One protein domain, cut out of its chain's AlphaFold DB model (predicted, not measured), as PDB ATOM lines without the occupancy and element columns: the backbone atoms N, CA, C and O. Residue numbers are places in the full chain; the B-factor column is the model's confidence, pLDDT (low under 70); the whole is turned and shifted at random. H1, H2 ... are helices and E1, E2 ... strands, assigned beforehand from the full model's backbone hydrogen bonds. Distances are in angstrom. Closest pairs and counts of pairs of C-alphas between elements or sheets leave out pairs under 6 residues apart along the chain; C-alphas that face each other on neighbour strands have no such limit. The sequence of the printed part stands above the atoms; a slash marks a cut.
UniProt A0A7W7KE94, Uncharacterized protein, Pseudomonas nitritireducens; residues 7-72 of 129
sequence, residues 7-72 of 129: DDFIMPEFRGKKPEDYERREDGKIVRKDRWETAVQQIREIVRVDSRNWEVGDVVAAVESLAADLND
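This is residues 7 to 72 of the 129 residues of an uncharacterized protein of Pseudomonas nitritireducens (UniProt A0A7W7KE94). The chain is strung out as an open, elongated row of parts with no shared core: a lead-in without named elements, a small hairpin of two strands E1 and E2, helix H1, and helix H2, whose residues 56 to 59 pack on residues 40 to 44 of H1 before the rest of H2 runs away at a steep angle. Residues 8 to 13 stick out at one end and residues 67 to 72 at the other. The printed part has 66 residues, with two named strands and then two named helices in the order E1, E2, H1, H2; the sheet, E1 - E2, is antiparallel and the class is mostly helix. It is extended, with a radius of gyration of the C-alphas of 17.3 A, and spans 55 by 28 by 16 A, only just elongated.

Start at C-alpha 7, at (302.474, 239.274, 165.113), and go through residues 7 to 21, which hold no named element. At C-alpha 22, at (299.617, 246.170, 149.851), you reach E1, residues 22 to 24, and after five residues E2, residues 30 to 32. Find C-alpha 35 at (303.069, 254.411, 146.661); from there H1, residues 35 to 46, runs 16.8 A. Nine residues later H2, residues 56 to 71, begins and runs 22.5 A to C-alpha 71 at (317.787, 270.362, 126.803).

Look first at E1 and E2, a hairpin of antiparallel neighbours at 143 degrees. N 23 and O 31 are 2.9 A apart and N 31 and O 23 are 3.0 A apart, both within hydrogen-bond range; the C-alphas of 22 and 32, which face each other, are 4.2 A apart. A tight link of two residues leads from E2 to H1. Go on to H1 and H2, which touch with residues 40 to 44 of H1 and 56 to 59 of H2 alone; their closest C-alphas are those of Arg 44 and Val 59, 5.5 A apart. Their lines stand at a steep tilt of 51 degrees, and they run the same way. E1 is apart from H1 and from H2, and E2 is apart from H2. In H1 and H2 every O i to N i+4 pair is within hydrogen-bond range.

The two C-alphas farthest apart are those of Asp 8 and Asp 72, 56.9 A. Residues 8 to 13 stand free, and so do residues 67 to 72, of which 67 to 71 belong to H2. The body without them has 54 residues and spans 46 by 25 by 15 A. The printed part has no cut; the link E1 to E2 is tight, the link H1 to H2 is short, and no link is long. The mean pLDDT of the printed part is 90.6, and no printed residue is under 70.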
ATOM      1  N   ASP A   7     301.360 238.360 165.402       91.56
ATOM      2  CA  ASP A   7     302.474 239.274 165.113       91.56
ATOM      3  C   ASP A   7     303.854 238.653 165.379       91.56
ATOM      4  O   ASP A   7     304.838 239.047 164.748       91.56
ATOM      5  N   ASP A   8     303.940 237.645 166.253       92.50
ATOM      6  CA  ASP A   8     305.185 236.915 166.519       92.50
ATOM      7  C   ASP A   8     305.644 236.077 165.319       92.50
ATOM      8  O   ASP A   8     306.837 235.818 165.166       92.50
ATOM      9  N   PHE A   9     304.709 235.712 164.439       92.50
ATOM     10  CA  PHE A   9     304.965 234.993 163.191       92.50
ATOM     11  C   PHE A   9     305.066 235.921 161.972       92.50
ATOM     12  O   PHE A   9     305.526 235.494 160.912       92.50
ATOM     13  N   ILE A  10     304.648 237.186 162.097       90.44
ATOM     14  CA  ILE A  10     304.717 238.180 161.021       90.44
ATOM     15  C   ILE A  10     306.102 238.844 161.017       90.44
ATOM     16  O   ILE A  10     306.655 239.207 162.064       90.44
ATOM     17  N   MET A  11     306.658 239.034 159.816       90.19
ATOM     18  CA  MET A  11     307.889 239.804 159.614       90.19
ATOM     19  C   MET A  11     307.759 241.209 160.234       90.19
ATOM     20  O   MET A  11     306.717 241.846 160.051       90.19
ATOM     21  N   PRO A  12     308.782 241.724 160.945       91.81
ATOM     22  CA  PRO A  12     308.685 242.972 161.705       91.81
ATOM     23  C   PRO A  12     308.084 244.156 160.940       91.81
ATOM     24  O   PRO A  12     307.270 244.893 161.489       91.81
ATOM     25  N   GLU A  13     308.434 244.317 159.666       88.56
ATOM     26  CA  GLU A  13     307.988 245.413 158.811       88.56
ATOM     27  C   GLU A  13     306.514 245.339 158.386       88.56
ATOM     28  O   GLU A  13     306.005 246.331 157.862       88.56
ATOM     29  N   PHE A  14     305.821 244.217 158.602       91.19
ATOM     30  CA  PHE A  14     304.413 244.015 158.229       91.19
ATOM     31  C   PHE A  14     303.466 243.861 159.427       91.19
ATOM     32  O   PHE A  14     302.256 243.757 159.237       91.19
ATOM     33  N   ARG A  15     303.982 243.879 160.660       92.94
ATOM     34  CA  ARG A  15     303.159 243.788 161.877       92.94
ATOM     35  C   ARG A  15     302.176 244.951 161.972       92.94
ATOM     36  O   ARG A  15     302.527 246.091 161.662       92.94
ATOM     37  N   GLY A  16     300.943 244.654 162.378       90.44
ATOM     38  CA  GLY A  16     299.870 245.647 162.512       90.44
ATOM     39  C   GLY A  16     299.431 246.344 161.213       90.44
ATOM     40  O   GLY A  16     298.616 247.265 161.269       90.44
ATOM     41  N   LYS A  17     299.943 245.935 160.043       91.56
ATOM     42  CA  LYS A  17     299.563 246.490 158.735       91.56
ATOM     43  C   LYS A  17     298.466 245.654 158.092       91.56
ATOM     44  O   LYS A  17     298.408 244.440 158.272       91.56
ATOM     45  N   LYS A  18     297.607 246.299 157.302       92.69
ATOM     46  CA  LYS A  18     296.512 245.615 156.615       92.69
ATOM     47  C   LYS A  18     296.967 245.102 155.251       92.69
ATOM     48  O   LYS A  18     297.389 245.914 154.432       92.69
ATOM     49  N   PRO A  19     296.841 243.797 154.952       92.56
ATOM     50  CA  PRO A  19     297.236 243.256 153.651       92.56
ATOM     51  C   PRO A  19     296.540 243.922 152.454       92.56
ATOM     52  O   PRO A  19     297.126 244.000 151.380       92.56
ATOM     53  N   GLU A  20     295.320 244.438 152.634       93.62
ATOM     54  CA  GLU A  20     294.543 245.120 151.587       93.62
ATOM     55  C   GLU A  20     295.201 246.404 151.055       93.62
ATOM     56  O   GLU A  20     294.985 246.748 149.892       93.62
ATOM     57  N   ASP A  21     296.062 247.047 151.848       94.44
ATOM     58  CA  ASP A  21     296.811 248.250 151.459       94.44
ATOM     59  C   ASP A  21     298.065 247.928 150.633       94.44
ATOM     60  O   ASP A  21     298.760 248.837 150.169       94.44
ATOM     61  N   TYR A  22     298.385 246.643 150.468       95.06
ATOM     62  CA  TYR A  22     299.617 246.170 149.851       95.06
ATOM     63  C   TYR A  22     299.346 245.293 148.632       95.06
ATOM     64  O   TYR A  22     298.305 244.655 148.491       95.06
ATOM     65  N   GLU A  23     300.323 245.245 147.739       94.06
ATOM     66  CA  GLU A  23     300.336 244.358 146.587       94.06
ATOM     67  C   GLU A  23     301.708 243.712 146.418       94.06
ATOM     68  O   GLU A  23     302.735 244.253 146.845       94.06
ATOM     69  N   ARG A  24     301.716 242.537 145.786       95.31
ATOM     70  CA  ARG A  24     302.942 241.863 145.374       95.31
ATOM     71  C   ARG A  24     303.304 242.321 143.963       95.31
ATOM     72  O   ARG A  24     302.504 242.183 143.045       95.31
ATOM     73  N   ARG A  25     304.518 242.836 143.803       94.50
ATOM     74  CA  ARG A  25     305.103 243.197 142.509       94.50
ATOM     75  C   ARG A  25     305.662 241.978 141.778       94.50
ATOM     76  O   ARG A  25     305.890 240.928 142.378       94.50
ATOM     77  N   GLU A  26     305.957 242.161 140.494       93.81
ATOM     78  CA  GLU A  26     306.630 241.166 139.647       93.81
ATOM     79  C   GLU A  26     308.002 240.743 140.194       93.81
ATOM     80  O   GLU A  26     308.383 239.583 140.077       93.81
ATOM     81  N   ASP A  27     308.709 241.653 140.873       94.12
ATOM     82  CA  ASP A  27     309.986 241.375 141.546       94.12
ATOM     83  C   ASP A  27     309.828 240.628 142.888       94.12
ATOM     84  O   ASP A  27     310.800 240.429 143.616       94.12
ATOM     85  N   GLY A  28     308.603 240.226 143.242       93.56
ATOM     86  CA  GLY A  28     308.276 239.498 144.465       93.56
ATOM     87  C   GLY A  28     308.141 240.368 145.717       93.56
ATOM     88  O   GLY A  28     307.755 239.845 146.767       93.56
ATOM     89  N   LYS A  29     308.407 241.681 145.638       93.62
ATOM     90  CA  LYS A  29     308.314 242.582 146.796       93.62
ATOM     91  C   LYS A  29     306.866 242.918 147.135       93.62
ATOM     92  O   LYS A  29     306.037 243.129 146.252       93.62
ATOM     93  N   ILE A  30     306.589 243.021 148.434       93.38
ATOM     94  CA  ILE A  30     305.318 243.520 148.964       93.38
ATOM     95  C   ILE A  30     305.469 245.019 149.207       93.38
ATOM     96  O   ILE A  30     306.339 245.456 149.958       93.38
ATOM     97  N   VAL A  31     304.631 245.812 148.556       93.88
ATOM     98  CA  VAL A  31     304.683 247.280 148.587       93.88
ATOM     99  C   VAL A  31     303.284 247.845 148.771       93.88
ATOM    100  O   VAL A  31     302.307 247.169 148.460       93.88
ATOM    101  N   ARG A  32     303.165 249.081 149.269       94.62
ATOM    102  CA  ARG A  32     301.852 249.728 149.375       94.62
ATOM    103  C   ARG A  32     301.292 250.083 147.999       94.62
ATOM    104  O   ARG A  32     302.050 250.450 147.094       94.62
ATOM    105  N   LYS A  33     299.972 249.995 147.858       94.06
ATOM    106  CA  LYS A  33     299.237 250.340 146.631       94.06
ATOM    107  C   LYS A  33     299.276 251.842 146.327       94.06
ATOM    108  O   LYS A  33     299.454 252.219 145.177       94.06
ATOM    109  N   ASP A  34     299.228 252.686 147.356       93.62
ATOM    110  CA  ASP A  34     299.244 254.158 147.263       93.62
ATOM    111  C   ASP A  34     300.648 254.767 147.053       93.62
ATOM    112  O   ASP A  34     300.823 255.987 147.045       93.62
ATOM    113  N   ARG A  35     301.682 253.938 146.837       92.19
ATOM    114  CA  ARG A  35     303.069 254.411 146.661       92.19
ATOM    115  C   ARG A  35     303.231 255.395 145.499       92.19
ATOM    116  O   ARG A  35     304.059 256.297 145.577       92.19
ATOM    117  N   TRP A  36     302.459 255.213 144.430       91.38
ATOM    118  CA  TRP A  36     302.515 256.072 143.250       91.38
ATOM    119  C   TRP A  36     301.917 257.447 143.526       91.38
ATOM    120  O   TRP A  36     302.488 258.444 143.104       91.38
ATOM    121  N   GLU A  37     300.836 257.512 144.305       91.62
ATOM    122  CA  GLU A  37     300.233 258.775 144.735       91.62
ATOM    123  C   GLU A  37     301.217 259.584 145.584       91.62
ATOM    124  O   GLU A  37     301.464 260.757 145.310       91.62
ATOM    125  N   THR A  38     301.876 258.922 146.543       92.56
ATOM    126  CA  THR A  38     302.921 259.556 147.364       92.56
ATOM    127  C   THR A  38     304.070 260.080 146.499       92.56
ATOM    128  O   THR A  38     304.533 261.200 146.698       92.56
ATOM    129  N   ALA A  39     304.527 259.287 145.525       94.44
ATOM    130  CA  ALA A  39     305.619 259.679 144.638       94.44
ATOM    131  C   ALA A  39     305.254 260.894 143.770       94.44
ATOM    132  O   ALA A  39     306.049 261.825 143.656       94.44
ATOM    133  N   VAL A  40     304.049 260.925 143.194       94.69
ATOM    134  CA  VAL A  40     303.596 262.065 142.382       94.69
ATOM    135  C   VAL A  40     303.433 263.318 143.242       94.69
ATOM    136  O   VAL A  40     303.866 264.388 142.824       94.69
ATOM    137  N   GLN A  41     302.897 263.197 144.461       93.38
ATOM    138  CA  GLN A  41     302.789 264.317 145.400       93.38
ATOM    139  C   GLN A  41     304.170 264.905 145.753       93.38
ATOM    140  O   GLN A  41     304.325 266.124 145.784       93.38
ATOM    141  N   GLN A  42     305.193 264.066 145.940       94.38
ATOM    142  CA  GLN A  42     306.569 264.532 146.158       94.38
ATOM    143  C   GLN A  42     307.145 265.249 144.932       94.38
ATOM    144  O   GLN A  42     307.745 266.314 145.065       94.38
ATOM    145  N   ILE A  43     306.957 264.692 143.730       95.12
ATOM    146  CA  ILE A  43     307.427 265.330 142.491       95.12
ATOM    147  C   ILE A  43     306.755 266.691 142.321       95.12
ATOM    148  O   ILE A  43     307.445 267.673 142.073       95.12
ATOM    149  N   ARG A  44     305.435 266.765 142.517       94.50
ATOM    150  CA  ARG A  44     304.649 268.002 142.471       94.50
ATOM    151  C   ARG A  44     305.237 269.095 143.366       94.50
ATOM    152  O   ARG A  44     305.347 270.237 142.924       94.50
ATOM    153  N   GLU A  45     305.614 268.757 144.598       92.88
ATOM    154  CA  GLU A  45     306.249 269.697 145.532       92.88
ATOM    155  C   GLU A  45     307.612 270.184 145.016       92.88
ATOM    156  O   GLU A  45     307.912 271.377 145.091       92.88
ATOM    157  N   ILE A  46     308.415 269.291 144.430       93.69
ATOM    158  CA  ILE A  46     309.712 269.633 143.828       93.69
ATOM    159  C   ILE A  46     309.533 270.589 142.643       93.69
ATOM    160  O   ILE A  46     310.248 271.587 142.545       93.69
ATOM    161  N   VAL A  47     308.568 270.308 141.762       92.94
ATOM    162  CA  VAL A  47     308.289 271.125 140.569       92.94
ATOM    163  C   VAL A  47     307.375 272.323 140.848       92.94
ATOM    164  O   VAL A  47     307.058 273.076 139.932       92.94
ATOM    165  N   ARG A  48     306.987 272.531 142.116       90.44
ATOM    166  CA  ARG A  48     306.196 273.670 142.609       90.44
ATOM    167  C   ARG A  48     304.867 273.880 141.879       90.44
ATOM    168  O   ARG A  48     304.482 275.007 141.566       90.44
ATOM    169  N   VAL A  49     304.139 272.795 141.622       89.75
ATOM    170  CA  VAL A  49     302.760 272.885 141.114       89.75
ATOM    171  C   VAL A  49     301.825 273.243 142.277       89.75
ATOM    172  O   VAL A  49     301.253 272.390 142.967       89.75
ATOM    173  N   ASP A  50     301.689 274.548 142.505       77.69
ATOM    174  CA  ASP A  50     300.928 275.148 143.602       77.69
ATOM    175  C   ASP A  50     299.482 275.459 143.182       77.69
ATOM    176  O   ASP A  50     299.045 276.609 143.151       77.69
ATOM    177  N   SER A  51     298.702 274.427 142.856       79.00
ATOM    178  CA  SER A  51     297.246 274.556 142.737       79.00
ATOM    179  C   SER A  51     296.544 273.698 143.792       79.00
ATOM    180  O   SER A  51     296.992 272.613 144.167       79.00
ATOM    181  N   ARG A  52     295.438 274.220 144.338       77.31
ATOM    182  CA  ARG A  52     294.624 273.503 145.334       77.31
ATOM    183  C   ARG A  52     293.927 272.277 144.727       77.31
ATOM    184  O   ARG A  52     293.671 271.325 145.454       77.31
ATOM    185  N   ASN A  53     293.669 272.318 143.421       83.81
ATOM    186  CA  ASN A  53     293.085 271.247 142.619       83.81
ATOM    187  C   ASN A  53     294.027 270.992 141.437       83.81
ATOM    188  O   ASN A  53     293.880 271.626 140.393       83.81
ATOM    189  N   TRP A  54     295.033 270.149 141.649       92.19
ATOM    190  CA  TRP A  54     296.002 269.768 140.624       92.19
ATOM    191  C   TRP A  54     295.672 268.374 140.100       92.19
ATOM    192  O   TRP A  54     295.140 267.538 140.831       92.19
ATOM    193  N   GLU A  55     296.046 268.130 138.855       92.31
ATOM    194  CA  GLU A  55     295.959 266.834 138.200       92.31
ATOM    195  C   GLU A  55     297.361 266.305 137.887       92.31
ATOM    196  O   GLU A  55     298.319 267.064 137.726       92.31
ATOM    197  N   VAL A  56     297.501 264.984 137.734       93.31
ATOM    198  CA  VAL A  56     298.789 264.364 137.361       93.31
ATOM    199  C   VAL A  56     299.357 264.983 136.077       93.31
ATOM    200  O   VAL A  56     300.570 265.158 135.965       93.31
ATOM    201  N   GLY A  57     298.487 265.375 135.140       94.31
ATOM    202  CA  GLY A  57     298.880 266.067 133.913       94.31
ATOM    203  C   GLY A  57     299.613 267.390 134.158       94.31
ATOM    204  O   GLY A  57     300.574 267.675 133.449       94.31
ATOM    205  N   ASP A  58     299.242 268.148 135.192       94.06
ATOM    206  CA  ASP A  58     299.911 269.409 135.541       94.06
ATOM    207  C   ASP A  58     301.351 269.157 136.004       94.06
ATOM    208  O   ASP A  58     302.275 269.892 135.655       94.06
ATOM    209  N   VAL A  59     301.554 268.080 136.769       94.81
ATOM    210  CA  VAL A  59     302.881 267.661 137.239       94.81
ATOM    211  C   VAL A  59     303.747 267.215 136.066       94.81
ATOM    212  O   VAL A  59     304.909 267.606 135.985       94.81
ATOM    213  N   VAL A  60     303.185 266.433 135.139       95.12
ATOM    214  CA  VAL A  60     303.895 265.996 133.928       95.12
ATOM    215  C   VAL A  60     304.301 267.200 133.081       95.12
ATOM    216  O   VAL A  60     305.476 267.313 132.745       95.12
ATOM    217  N   ALA A  61     303.389 268.139 132.823       93.12
ATOM    218  CA  ALA A  61     303.687 269.344 132.051       93.12
ATOM    219  C   ALA A  61     304.792 270.199 132.702       93.12
ATOM    220  O   ALA A  61     305.679 270.708 132.018       93.12
ATOM    221  N   ALA A  62     304.788 270.325 134.033       92.69
ATOM    222  CA  ALA A  62     305.846 271.028 134.755       92.69
ATOM    223  C   ALA A  62     307.207 270.315 134.640       92.69
ATOM    224  O   ALA A  62     308.231 270.970 134.437       92.69
ATOM    225  N   VAL A  63     307.231 268.980 134.721       92.62
ATOM    226  CA  VAL A  63     308.450 268.183 134.506       92.62
ATOM    227  C   VAL A  63     308.954 268.324 133.068       92.62
ATOM    228  O   VAL A  63     310.151 268.517 132.868       92.62
ATOM    229  N   GLU A  64     308.068 268.268 132.074       90.69
ATOM    230  CA  GLU A  64     308.419 268.468 130.664       90.69
ATOM    231  C   GLU A  64     308.998 269.863 130.422       90.69
ATOM    232  O   GLU A  64     310.026 269.984 129.761       90.69
ATOM    233  N   SER A  65     308.411 270.904 131.019       86.00
ATOM    234  CA  SER A  65     308.947 272.267 130.950       86.00
ATOM    235  C   SER A  65     310.356 272.357 131.539       86.00
ATOM    236  O   SER A  65     311.225 272.985 130.938       86.00
ATOM    237  N   LEU A  66     310.607 271.719 132.687       87.00
ATOM    238  CA  LEU A  66     311.942 271.675 133.295       87.00
ATOM    239  C   LEU A  66     312.938 270.891 132.432       87.00
ATOM    240  O   LEU A  66     314.096 271.286 132.308       87.00
ATOM    241  N   ALA A  67     312.504 269.786 131.829       85.19
ATOM    242  CA  ALA A  67     313.340 268.985 130.945       85.19
ATOM    243  C   ALA A  67     313.686 269.738 129.649       85.19
ATOM    244  O   ALA A  67     314.838 269.709 129.219       85.19
ATOM    245  N   ALA A  68     312.724 270.450 129.056       77.50
ATOM    246  CA  ALA A  68     312.955 271.330 127.914       77.50
ATOM    247  C   ALA A  68     313.937 272.453 128.278       77.50
ATOM    248  O   ALA A  68     314.921 272.672 127.574       77.50
ATOM    249  N   ASP A  69     313.756 273.078 129.447       74.44
ATOM    250  CA  ASP A  69     314.677 274.091 129.966       74.44
ATOM    251  C   ASP A  69     316.121 273.588 130.109       74.44
ATOM    252  O   ASP A  69     317.055 274.386 130.007       74.44
ATOM    253  N   LEU A  70     316.323 272.290 130.346       73.75
ATOM    254  CA  LEU A  70     317.644 271.667 130.433       73.75
ATOM    255  C   LEU A  70     318.219 271.265 129.066       73.75
ATOM    256  O   LEU A  70     319.441 271.287 128.912       73.75
ATOM    257  N   ASN A  71     317.371 270.917 128.094       74.50
ATOM    258  CA  ASN A  71     317.787 270.362 126.803       74.50
ATOM    259  C   ASN A  71     317.914 271.399 125.674       74.50
ATOM    260  O   ASN A  71     318.684 271.168 124.748       74.50
ATOM    261  N   ASP A  72     317.246 272.551 125.761       82.44
ATOM    262  CA  ASP A  72     317.255 273.587 124.708       82.44
ATOM    263  C   ASP A  72     318.504 274.494 124.731       82.44
ATOM    264  O   ASP A  72     318.448 275.665 124.360       82.44
TER     265      ASP A  72